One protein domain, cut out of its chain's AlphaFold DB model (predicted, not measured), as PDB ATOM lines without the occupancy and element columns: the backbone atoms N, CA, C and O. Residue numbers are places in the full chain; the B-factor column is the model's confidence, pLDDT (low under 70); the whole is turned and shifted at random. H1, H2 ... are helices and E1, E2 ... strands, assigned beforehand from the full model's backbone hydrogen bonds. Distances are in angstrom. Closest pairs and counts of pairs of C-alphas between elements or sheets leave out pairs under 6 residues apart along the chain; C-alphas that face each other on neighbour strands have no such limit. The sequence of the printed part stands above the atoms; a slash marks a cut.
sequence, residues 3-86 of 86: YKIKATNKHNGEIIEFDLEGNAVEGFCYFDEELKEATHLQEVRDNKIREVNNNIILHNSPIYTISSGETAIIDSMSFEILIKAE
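This is residues 3 to 86 of the 86 residues of an uncharacterized protein of Methanobrevibacter oralis (UniProt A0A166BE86). A twisted sheet of six strands curls round a single helix, H1, which packs on one face of it. The hairpin E3 and E4 makes one end of the sheet, and the hairpin E5 and E6 the other. The printed part is 84 residues with six named strands and one named helix, in the order E1 E2 E3 E4 H1 E5 E6; the sheet runs E4 E3 E2 E1 E6 E5, antiparallel throughout. The class is mixed, and the whole is compact and rounded, with a radius of gyration of the C-alphas of 12.0 A and spans of 34 by 29 by 21 A.

Start with E1, residues 3 to 9, in a hairpin with E2, residues 15 to 23; N 5 and O 18 are within hydrogen-bond range at 2.9 A. E2 is staggered: its residues 20 to 23 pair with E3, residues 27 to 32, where N 29 and O 21 are 2.8 A apart. E4, residues 37 to 40, ends this meander, each strand the antiparallel neighbour of the one before, with N 39 and O 30 at 2.9 A. Next, H1, residues 47 to 57, is on the sheet, making two layers, a helix on one face; its closest C-alphas to E1 are Val 52 and Ala 7, 6.9 A. In H1 every O i to N i+4 pair is within hydrogen-bond range. E5, residues 71 to 75, forms a hairpin with E6, residues 79 to 85, with N 74 and O 81 at 2.8 A. E6 is beside E1, with N 6 and O 82 at 2.9 A. The edge strands E4 and E5 are apart.

Find C-alpha 3 at (302.949, 243.701, 140.714), where E1 begins and runs 18.9 A. E2 is 24.3 A long, E3 16.2 A, E4 10.0 A and E5 13.2 A. H1 runs 15.1 A from C-alpha 47 at (297.174, 255.137, 126.170). E6 runs 18.8 A to C-alpha 85 at (305.342, 240.103, 142.182).

The C-alphas farthest apart, those of Asn 12 and Val 25, are 35.5 A apart. The printed part has no cut; the link from H1 to E5, residues 58 to 70, is long. Look for low confidence at residue 59, the one printed residue under 70 in pLDDT; the mean of the printed part is 91.3.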
ATOM      1  N   TYR A   3     302.038 243.942 141.821       94.19
ATOM      2  CA  TYR A   3     302.949 243.701 140.714       94.19
ATOM      3  C   TYR A   3     303.599 245.017 140.329       94.19
ATOM      4  O   TYR A   3     302.928 245.921 139.835       94.19
ATOM      5  N   LYS A   4     304.909 245.115 140.533       95.44
ATOM      6  CA  LYS A   4     305.706 246.247 140.068       95.44
ATOM      7  C   LYS A   4     306.004 246.048 138.590       95.44
ATOM      8  O   LYS A   4     306.696 245.090 138.227       95.44
ATOM      9  N   ILE A   5     305.474 246.930 137.751       96.06
ATOM     10  CA  ILE A   5     305.655 246.899 136.303       96.06
ATOM     11  C   ILE A   5     306.682 247.947 135.909       96.06
ATOM     12  O   ILE A   5     306.559 249.117 136.264       96.06
ATOM     13  N   LYS A   6     307.674 247.529 135.126       97.50
ATOM     14  CA  LYS A   6     308.611 248.425 134.455       97.50
ATOM     15  C   LYS A   6     308.685 248.067 132.982       97.50
ATOM     16  O   LYS A   6     309.211 247.016 132.631       97.50
ATOM     17  N   ALA A   7     308.190 248.947 132.122       97.19
ATOM     18  CA  ALA A   7     308.229 248.785 130.676       97.19
ATOM     19  C   ALA A   7     309.225 249.766 130.052       97.19
ATOM     20  O   ALA A   7     309.117 250.973 130.249       97.19
ATOM     21  N   THR A   8     310.173 249.246 129.273       97.88
ATOM     22  CA  THR A   8     311.152 250.046 128.525       97.88
ATOM     23  C   THR A   8     310.820 249.990 127.041       97.88
ATOM     24  O   THR A   8     310.829 248.914 126.442       97.88
ATOM     25  N   ASN A   9     310.516 251.137 126.434       95.62
ATOM     26  CA  ASN A   9     310.237 251.239 125.006       95.62
ATOM     27  C   ASN A   9     311.528 251.041 124.201       95.62
ATOM     28  O   ASN A   9     312.495 251.792 124.345       95.62
ATOM     29  N   LYS A  10     311.538 250.050 123.312       95.06
ATOM     30  CA  LYS A  10     312.728 249.658 122.542       95.06
ATOM     31  C   LYS A  10     313.129 250.667 121.463       95.06
ATOM     32  O   LYS A  10     314.269 250.651 121.008       95.06
ATOM     33  N   HIS A  11     312.209 251.528 121.031       93.56
ATOM     34  CA  HIS A  11     312.447 252.477 119.944       93.56
ATOM     35  C   HIS A  11     313.047 253.796 120.425       93.56
ATOM     36  O   HIS A  11     313.877 254.376 119.727       93.56
ATOM     37  N   ASN A  12     312.613 254.289 121.586       94.62
ATOM     38  CA  ASN A  12     313.015 255.603 122.099       94.62
ATOM     39  C   ASN A  12     313.630 255.567 123.512       94.62
ATOM     40  O   ASN A  12     314.102 256.601 123.978       94.62
ATOM     41  N   GLY A  13     313.645 254.410 124.182       94.50
ATOM     42  CA  GLY A  13     314.179 254.248 125.536       94.50
ATOM     43  C   GLY A  13     313.291 254.806 126.651       94.50
ATOM     44  O   GLY A  13     313.744 254.881 127.789       94.50
ATOM     45  N   GLU A  14     312.054 255.220 126.353       96.31
ATOM     46  CA  GLU A  14     311.102 255.697 127.360       96.31
ATOM     47  C   GLU A  14     310.798 254.599 128.390       96.31
ATOM     48  O   GLU A  14     310.567 253.447 128.025       96.31
ATOM     49  N   ILE A  15     310.780 254.969 129.673       97.19
ATOM     50  CA  ILE A  15     310.480 254.065 130.785       97.19
ATOM     51  C   ILE A  15     309.117 254.435 131.366       97.19
ATOM     52  O   ILE A  15     308.875 255.594 131.702       97.19
ATOM     53  N   ILE A  16     308.251 253.432 131.500       95.94
ATOM     54  CA  ILE A  16     306.932 253.533 132.121       95.94
ATOM     55  C   ILE A  16     306.921 252.589 133.323       95.94
ATOM     56  O   ILE A  16     307.175 251.392 133.173       95.94
ATOM     57  N   GLU A  17     306.634 253.124 134.506       95.94
ATOM     58  CA  GLU A  17     306.598 252.377 135.766       95.94
ATOM     59  C   GLU A  17     305.243 252.580 136.446       95.94
ATOM     60  O   GLU A  17     304.769 253.710 136.559       95.94
ATOM     61  N   PHE A  18     304.605 251.485 136.859       94.88
ATOM     62  CA  PHE A  18     303.333 251.504 137.583       94.88
ATOM     63  C   PHE A  18     303.111 250.202 138.354       94.88
ATOM     64  O   PHE A  18     303.777 249.193 138.111       94.88
ATOM     65  N   ASP A  19     302.134 250.230 139.255       94.56
ATOM     66  CA  ASP A  19     301.724 249.074 140.037       94.56
ATOM     67  C   ASP A  19     300.414 248.497 139.491       94.56
ATOM     68  O   ASP A  19     299.505 249.228 139.088       94.56
ATOM     69  N   LEU A  20     300.311 247.172 139.514       93.88
ATOM     70  CA  LEU A  20     299.040 246.467 139.395       93.88
ATOM     71  C   LEU A  20     298.730 245.772 140.714       93.88
ATOM     72  O   LEU A  20     299.631 245.282 141.393       93.88
ATOM     73  N   GLU A  21     297.453 245.667 141.044       92.62
ATOM     74  CA  GLU A  21     296.983 244.896 142.187       92.62
ATOM     75  C   GLU A  21     296.076 243.766 141.700       92.62
ATOM     76  O   GLU A  21     295.264 243.945 140.796       92.62
ATOM     77  N   GLY A  22     296.237 242.566 142.253       89.06
ATOM     78  CA  GLY A  22     295.359 241.452 141.899       89.06
ATOM     79  C   GLY A  22     295.958 240.071 142.083       89.06
ATOM     80  O   GLY A  22     296.951 239.905 142.796       89.06
ATOM     81  N   ASN A  23     295.321 239.077 141.465       85.69
ATOM     82  CA  ASN A  23     295.848 237.728 141.257       85.69
ATOM     83  C   ASN A  23     295.077 237.003 140.134       85.69
ATOM     84  O   ASN A  23     294.063 237.482 139.632       85.69
ATOM     85  N   ALA A  24     295.540 235.807 139.762       79.19
ATOM     86  CA  ALA A  24     294.945 235.017 138.684       79.19
ATOM     87  C   ALA A  24     293.488 234.566 138.931       79.19
ATOM     88  O   ALA A  24     292.816 234.176 137.980       79.19
ATOM     89  N   VAL A  25     293.006 234.596 140.180       80.56
ATOM     90  CA  VAL A  25     291.648 234.172 140.565       80.56
ATOM     91  C   VAL A  25     290.690 235.362 140.629       80.56
ATOM     92  O   VAL A  25     289.580 235.283 140.111       80.56
ATOM     93  N   GLU A  26     291.111 236.458 141.258       81.44
ATOM     94  CA  GLU A  26     290.278 237.641 141.526       81.44
ATOM     95  C   GLU A  26     290.344 238.690 140.405       81.44
ATOM     96  O   GLU A  26     289.491 239.573 140.336       81.44
ATOM     97  N   GLY A  27     291.314 238.568 139.495       85.88
ATOM     98  CA  GLY A  27     291.569 239.532 138.429       85.88
ATOM     99  C   GLY A  27     292.673 240.523 138.792       85.88
ATOM    100  O   GLY A  27     293.234 240.484 139.886       85.88
ATOM    101  N   PHE A  28     293.003 241.393 137.838       91.00
ATOM    102  CA  PHE A  28     294.063 242.394 137.951       91.00
ATOM    103  C   PHE A  28     293.480 243.780 137.691       91.00
ATOM    104  O   PHE A  28     292.670 243.954 136.775       91.00
ATOM    105  N   CYS A  29     293.915 244.766 138.463       93.19
ATOM    106  CA  CYS A  29     293.539 246.158 138.296       93.19
ATOM    107  C   CYS A  29     294.767 247.073 138.323       93.19
ATOM    108  O   CYS A  29     295.792 246.774 138.933       93.19
ATOM    109  N   TYR A  30     294.639 248.194 137.624       93.00
ATOM    110  CA  TYR A  30     295.530 249.341 137.713       93.00
ATOM    111  C   TYR A  30     294.887 250.360 138.652       93.00
ATOM    112  O   TYR A  30     293.698 250.658 138.506       93.00
ATOM    113  N   PHE A  31     295.648 250.891 139.607       89.81
ATOM    114  CA  PHE A  31     295.174 251.975 140.461       89.81
ATOM    115  C   PHE A  31     295.558 253.322 139.847       89.81
ATOM    116  O   PHE A  31     296.736 253.654 139.732       89.81
ATOM    117  N   ASP A  32     294.556 254.090 139.429       85.25
ATOM    118  CA  ASP A  32     294.752 255.436 138.905       85.25
ATOM    119  C   ASP A  32     294.890 256.417 140.075       85.25
ATOM    120  O   ASP A  32     293.915 256.725 140.763       85.25
ATOM    121  N   GLU A  33     296.108 256.901 140.313       82.62
ATOM    122  CA  GLU A  33     296.411 257.838 141.403       82.62
ATOM    123  C   GLU A  33     295.706 259.197 141.248       82.62
ATOM    124  O   GLU A  33     295.373 259.840 142.249       82.62
ATOM    125  N   GLU A  34     295.437 259.649 140.018       85.19
ATOM    126  CA  GLU A  34     294.759 260.928 139.780       85.19
ATOM    127  C   GLU A  34     293.269 260.832 140.117       85.19
ATOM    128  O   GLU A  34     292.696 261.742 140.726       85.19
ATOM    129  N   LEU A  35     292.641 259.716 139.739       84.44
ATOM    130  CA  LEU A  35     291.213 259.467 139.948       84.44
ATOM    131  C   LEU A  35     290.906 258.784 141.285       84.44
ATOM    132  O   LEU A  35     289.754 258.797 141.721       84.44
ATOM    133  N   LYS A  36     291.926 258.228 141.949       86.25
ATOM    134  CA  LYS A  36     291.818 257.390 143.153       86.25
ATOM    135  C   LYS A  36     290.870 256.208 142.961       86.25
ATOM    136  O   LYS A  36     290.059 255.901 143.837       86.25
ATOM    137  N   GLU A  37     290.963 255.561 141.805       89.00
ATOM    138  CA  GLU A  37     290.067 254.483 141.387       89.00
ATOM    139  C   GLU A  37     290.859 253.301 140.818       89.00
ATOM    140  O   GLU A  37     291.801 253.474 140.046       89.00
ATOM    141  N   ALA A  38     290.441 252.084 141.171       90.00
ATOM    142  CA  ALA A  38     290.934 250.870 140.537       90.00
ATOM    143  C   ALA A  38     290.161 250.619 139.238       90.00
ATOM    144  O   ALA A  38     288.941 250.458 139.255       90.00
ATOM    145  N   THR A  39     290.872 250.547 138.117       91.88
ATOM    146  CA  THR A  39     290.298 250.236 136.803       91.88
ATOM    147  C   THR A  39     290.851 248.929 136.263       91.88
ATOM    148  O   THR A  39     291.986 248.533 136.540       91.88
ATOM    149  N   HIS A  40     290.042 248.237 135.462       91.00
ATOM    150  CA  HIS A  40     290.520 247.063 134.750       91.00
ATOM    151  C   HIS A  40     291.627 247.465 133.761       91.00
ATOM    152  O   HIS A  40     291.579 248.537 133.157       91.00
ATOM    153  N   LEU A  41     292.611 246.589 133.544       91.06
ATOM    154  CA  LEU A  41     293.796 246.864 132.717       91.06
ATOM    155  C   LEU A  41     293.471 247.399 131.306       91.06
ATOM    156  O   LEU A  41     294.227 248.203 130.761       91.06
ATOM    157  N   GLN A  42     292.347 246.963 130.727       87.81
ATOM    158  CA  GLN A  42     291.877 247.378 129.395       87.81
ATOM    159  C   GLN A  42     291.141 248.730 129.383       87.81
ATOM    160  O   GLN A  42     290.997 249.348 128.327       87.81
ATOM    161  N   GLU A  43     290.669 249.186 130.541       89.81
ATOM    162  CA  GLU A  43     289.871 250.407 130.708       89.81
ATOM    163  C   GLU A  43     290.726 251.624 131.084       89.81
ATOM    164  O   GLU A  43     290.219 252.746 131.134       89.81
ATOM    165  N   VAL A  44     292.031 251.420 131.298       92.94
ATOM    166  CA  VAL A  44     292.984 252.488 131.613       92.94
ATOM    167  C   VAL A  44     292.949 253.577 130.537       92.94
ATOM    168  O   VAL A  44     293.025 253.307 129.334       92.94
ATOM    169  N   ARG A  45     292.814 254.830 130.983       89.88
ATOM    170  CA  ARG A  45     292.671 256.003 130.106       89.88
ATOM    171  C   ARG A  45     293.987 256.414 129.460       89.88
ATOM    172  O   ARG A  45     293.985 256.850 128.308       89.88
ATOM    173  N   ASP A  46     295.092 256.274 130.190       91.50
ATOM    174  CA  ASP A  46     296.422 256.524 129.651       91.50
ATOM    175  C   ASP A  46     296.737 255.495 128.556       91.50
ATOM    176  O   ASP A  46     296.785 254.284 128.789       91.50
ATOM    177  N   ASN A  47     296.939 255.987 127.333       91.69
ATOM    178  CA  ASN A  47     297.174 255.137 126.170       91.69
ATOM    179  C   ASN A  47     298.464 254.321 126.281       91.69
ATOM    180  O   ASN A  47     298.494 253.197 125.784       91.69
ATOM    181  N   LYS A  48     299.508 254.863 126.917       92.50
ATOM    182  CA  LYS A  48     300.794 254.181 127.062       92.50
ATOM    183  C   LYS A  48     300.688 253.065 128.094       92.50
ATOM    184  O   LYS A  48     301.080 251.939 127.806       92.50
ATOM    185  N   ILE A  49     300.086 253.343 129.254       93.94
ATOM    186  CA  ILE A  49     299.846 252.316 130.282       93.94
ATOM    187  C   ILE A  49     298.926 251.229 129.728       93.94
ATOM    188  O   ILE A  49     299.207 250.043 129.887       93.94
ATOM    189  N   ARG A  50     297.872 251.602 128.996       94.19
ATOM    190  CA  ARG A  50     296.981 250.636 128.345       94.19
ATOM    191  C   ARG A  50     297.699 249.772 127.306       94.19
ATOM    192  O   ARG A  50     297.404 248.586 127.206       94.19
ATOM    193  N   GLU A  51     298.640 250.321 126.542       93.12
ATOM    194  CA  GLU A  51     299.459 249.532 125.614       93.12
ATOM    195  C   GLU A  51     300.342 248.519 126.360       93.12
ATOM    196  O   GLU A  51     300.375 247.343 125.986       93.12
ATOM    197  N   VAL A  52     300.998 248.932 127.449       94.62
ATOM    198  CA  VAL A  52     301.780 248.025 128.308       94.62
ATOM    199  C   VAL A  52     300.877 246.938 128.901       94.62
ATOM    200  O   VAL A  52     301.178 245.753 128.772       94.62
ATOM    201  N   ASN A  53     299.722 247.313 129.452       94.38
ATOM    202  CA  ASN A  53     298.719 246.389 129.979       94.38
ATOM    203  C   ASN A  53     298.224 245.393 128.931       94.38
ATOM    204  O   ASN A  53     298.083 244.212 129.230       94.38
ATOM    205  N   ASN A  54     298.007 245.834 127.691       92.31
ATOM    206  CA  ASN A  54     297.629 244.942 126.603       92.31
ATOM    207  C   ASN A  54     298.705 243.881 126.360       92.31
ATOM    208  O   ASN A  54     298.365 242.710 126.274       92.31
ATOM    209  N   ASN A  55     299.987 244.261 126.318       92.75
ATOM    210  CA  ASN A  55     301.090 243.299 126.204       92.75
ATOM    211  C   ASN A  55     301.131 242.330 127.399       92.75
ATOM    212  O   ASN A  55     301.434 241.151 127.225       92.75
ATOM    213  N   ILE A  56     300.780 242.815 128.592       93.00
ATOM    214  CA  ILE A  56     300.698 242.018 129.818       93.00
ATOM    215  C   ILE A  56     299.517 241.042 129.816       93.00
ATOM    216  O   ILE A  56     299.632 240.016 130.458       93.00
ATOM    217  N   ILE A  57     298.388 241.283 129.154       90.88
ATOM    218  CA  ILE A  57     297.211 240.379 129.231       90.88
ATOM    219  C   ILE A  57     297.093 239.398 128.060       90.88
ATOM    220  O   ILE A  57     296.159 238.595 128.021       90.88
ATOM    221  N   LEU A  58     298.006 239.453 127.086       86.38
ATOM    222  CA  LEU A  58     298.004 238.512 125.965       86.38
ATOM    223  C   LEU A  58     298.095 237.056 126.455       86.38
ATOM    224  O   LEU A  58     298.626 236.755 127.527       86.38
ATOM    225  N   HIS A  59     297.558 236.136 125.651       67.75
ATOM    226  CA  HIS A  59     297.501 234.715 125.991       67.75
ATOM    227  C   HIS A  59     298.887 234.154 126.351       67.75
ATOM    228  O   HIS A  59     299.839 234.306 125.587       67.75
ATOM    229  N   ASN A  60     298.955 233.451 127.490       76.19
ATOM    230  CA  ASN A  60     300.171 232.945 128.148       76.19
ATOM    231  C   ASN A  60     301.030 234.007 128.838       76.19
ATOM    232  O   ASN A  60     302.233 233.809 129.013       76.19
ATOM    233  N   SER A  61     300.428 235.121 129.251       87.19
ATOM    234  CA  SER A  61     301.162 236.080 130.058       87.19
ATOM    235  C   SER A  61     301.636 235.474 131.382       87.19
ATOM    236  O   SER A  61     300.840 234.855 132.097       87.19
ATOM    237  N   PRO A  62     302.901 235.719 131.761       89.19
ATOM    238  CA  PRO A  62     303.428 235.283 133.043       89.19
ATOM    239  C   PRO A  62     302.709 235.925 134.232       89.19
ATOM    240  O   PRO A  62     302.797 235.386 135.331       89.19
ATOM    241  N   ILE A  63     301.959 237.023 134.052       90.44
ATOM    242  CA  ILE A  63     301.249 237.679 135.162       90.44
ATOM    243  C   ILE A  63     300.206 236.761 135.828       90.44
ATOM    244  O   ILE A  63     299.920 236.911 137.014       90.44
ATOM    245  N   TYR A  64     299.692 235.764 135.098       89.38
ATOM    246  CA  TYR A  64     298.745 234.771 135.615       89.38
ATOM    247  C   TYR A  64     299.412 233.620 136.381       89.38
ATOM    248  O   TYR A  64     298.720 232.885 137.082       89.38
ATOM    249  N   THR A  65     300.727 233.428 136.243       89.31
ATOM    250  CA  THR A  65     301.443 232.287 136.845       89.31
ATOM    251  C   THR A  65     302.578 232.687 137.783       89.31
ATOM    252  O   THR A  65     303.074 231.832 138.508       89.31
ATOM    253  N   ILE A  66     303.004 233.951 137.763       90.75
ATOM    254  CA  ILE A  66     304.075 234.472 138.612       90.75
ATOM    255  C   ILE A  66     303.661 234.441 140.091       90.75
ATOM    256  O   ILE A  66     302.557 234.854 140.454       90.75
ATOM    257  N   SER A  67     304.555 233.950 140.945       90.00
ATOM    258  CA  SER A  67     304.372 233.865 142.397       90.00
ATOM    259  C   SER A  67     305.045 235.036 143.121       90.00
ATOM    260  O   SER A  67     305.967 235.653 142.592       90.00
ATOM    261  N   SER A  68     304.622 235.339 144.354       91.25
ATOM    262  CA  SER A  68     305.266 236.377 145.180       91.25
ATOM    263  C   SER A  68     306.770 236.103 145.337       91.25
ATOM    264  O   SER A  68     307.194 234.974 145.590       91.25
ATOM    265  N   GLY A  69     307.575 237.148 145.146       92.31
ATOM    266  CA  GLY A  69     309.035 237.100 145.115       92.31
ATOM    267  C   GLY A  69     309.638 236.773 143.746       92.31
ATOM    268  O   GLY A  69     310.846 236.936 143.573       92.31
ATOM    269  N   GLU A  70     308.838 236.347 142.767       94.38
ATOM    270  CA  GLU A  70     309.323 236.049 141.421       94.38
ATOM    271  C   GLU A  70     309.351 237.288 140.524       94.38
ATOM    272  O   GLU A  70     308.726 238.324 140.767       94.38
ATOM    273  N   THR A  71     310.125 237.168 139.452       95.25
ATOM    274  CA  THR A  71     310.222 238.172 138.400       95.25
ATOM    275  C   THR A  71     310.034 237.496 137.052       95.25
ATOM    276  O   THR A  71     310.627 236.450 136.792       95.25
ATOM    277  N   ALA A  72     309.230 238.106 136.192       94.62
ATOM    278  CA  ALA A  72     309.028 237.676 134.821       94.62
ATOM    279  C   ALA A  72     309.352 238.811 133.853       94.62
ATOM    280  O   ALA A  72     309.219 239.989 134.185       94.62
ATOM    281  N   ILE A  73     309.770 238.438 132.647       94.75
ATOM    282  CA  ILE A  73     310.043 239.375 131.562       94.75
ATOM    283  C   ILE A  73     309.112 239.031 130.406       94.75
ATOM    284  O   ILE A  73     309.047 237.875 129.983       94.75
ATOM    285  N   ILE A  74     308.398 240.033 129.902       93.88
ATOM    286  CA  ILE A  74     307.667 239.954 128.640       93.88
ATOM    287  C   ILE A  74     308.466 240.738 127.611       93.88
ATOM    288  O   ILE A  74     308.646 241.950 127.735       93.88
ATOM    289  N   ASP A  75     308.925 240.030 126.586       92.38
ATOM    290  CA  ASP A  75     309.595 240.631 125.445       92.38
ATOM    291  C   ASP A  75     308.596 240.799 124.296       92.38
ATOM    292  O   ASP A  75     308.149 239.816 123.702       92.38
ATOM    293  N   SER A  76     308.202 242.040 124.004       90.00
ATOM    294  CA  SER A  76     307.300 242.363 122.895       90.00
ATOM    295  C   SER A  76     308.010 243.171 121.809       90.00
ATOM    296  O   SER A  76     309.194 243.498 121.919       90.00
ATOM    297  N   MET A  77     307.311 243.485 120.713       89.56
ATOM    298  CA  MET A  77     307.897 244.282 119.629       89.56
ATOM    299  C   MET A  77     308.307 245.684 120.098       89.56
ATOM    300  O   MET A  77     309.393 246.144 119.754       89.56
ATOM    301  N   SER A  78     307.452 246.335 120.888       91.31
ATOM    302  CA  SER A  78     307.624 247.736 121.291       91.31
ATOM    303  C   SER A  78     308.283 247.888 122.662       91.31
ATOM    304  O   SER A  78     308.929 248.907 122.908       91.31
ATOM    305  N   PHE A  79     308.137 246.899 123.552       95.00
ATOM    306  CA  PHE A  79     308.566 247.004 124.947       95.00
ATOM    307  C   PHE A  79     309.317 245.764 125.433       95.00
ATOM    308  O   PHE A  79     309.012 244.638 125.046       95.00
ATOM    309  N   GLU A  80     310.270 245.987 126.331       96.31
ATOM    310  CA  GLU A  80     310.727 244.986 127.297       96.31
ATOM    311  C   GLU A  80     310.050 245.300 128.637       96.31
ATOM    312  O   GLU A  80     310.208 246.406 129.161       96.31
ATOM    313  N   ILE A  81     309.252 244.369 129.163       96.69
ATOM    314  CA  ILE A  81     308.435 244.581 130.364       96.69
ATOM    315  C   ILE A  81     308.913 243.646 131.469       96.69
ATOM    316  O   ILE A  81     308.800 242.428 131.352       96.69
ATOM    317  N   LEU A  82     309.400 244.221 132.563       96.62
ATOM    318  CA  LEU A  82     309.720 243.525 133.798       96.62
ATOM    319  C   LEU A  82     308.501 243.550 134.726       96.62
ATOM    320  O   LEU A  82     307.953 244.616 135.005       96.62
ATOM    321  N   ILE A  83     308.109 242.382 135.224       94.94
ATOM    322  CA  ILE A  83     307.025 242.201 136.190       94.94
ATOM    323  C   ILE A  83     307.625 241.576 137.439       94.94
ATOM    324  O   ILE A  83     308.152 240.467 137.369       94.94
ATOM    325  N   LYS A  84     307.525 242.254 138.580       95.31
ATOM    326  CA  LYS A  84     307.928 241.704 139.880       95.31
ATOM    327  C   LYS A  84     306.708 241.572 140.779       95.31
ATOM    328  O   LYS A  84     306.040 242.569 141.033       95.31
ATOM    329  N   ALA A  85     306.435 240.362 141.253       93.56
ATOM    330  CA  ALA A  85     305.342 240.103 142.182       93.56
ATOM    331  C   ALA A  85     305.830 240.244 143.632       93.56
ATOM    332  O   ALA A  85     306.813 239.613 144.022       93.56
ATOM    333  N   GLU A  86     305.148 241.078 144.415       91.31
ATOM    334  CA  GLU A  86     305.401 241.345 145.838       91.31
ATOM    335  C   GLU A  86     304.237 240.833 146.696       91.31
ATOM    336  O   GLU A  86     303.063 241.213 146.449       91.31
TER     337      GLU A  86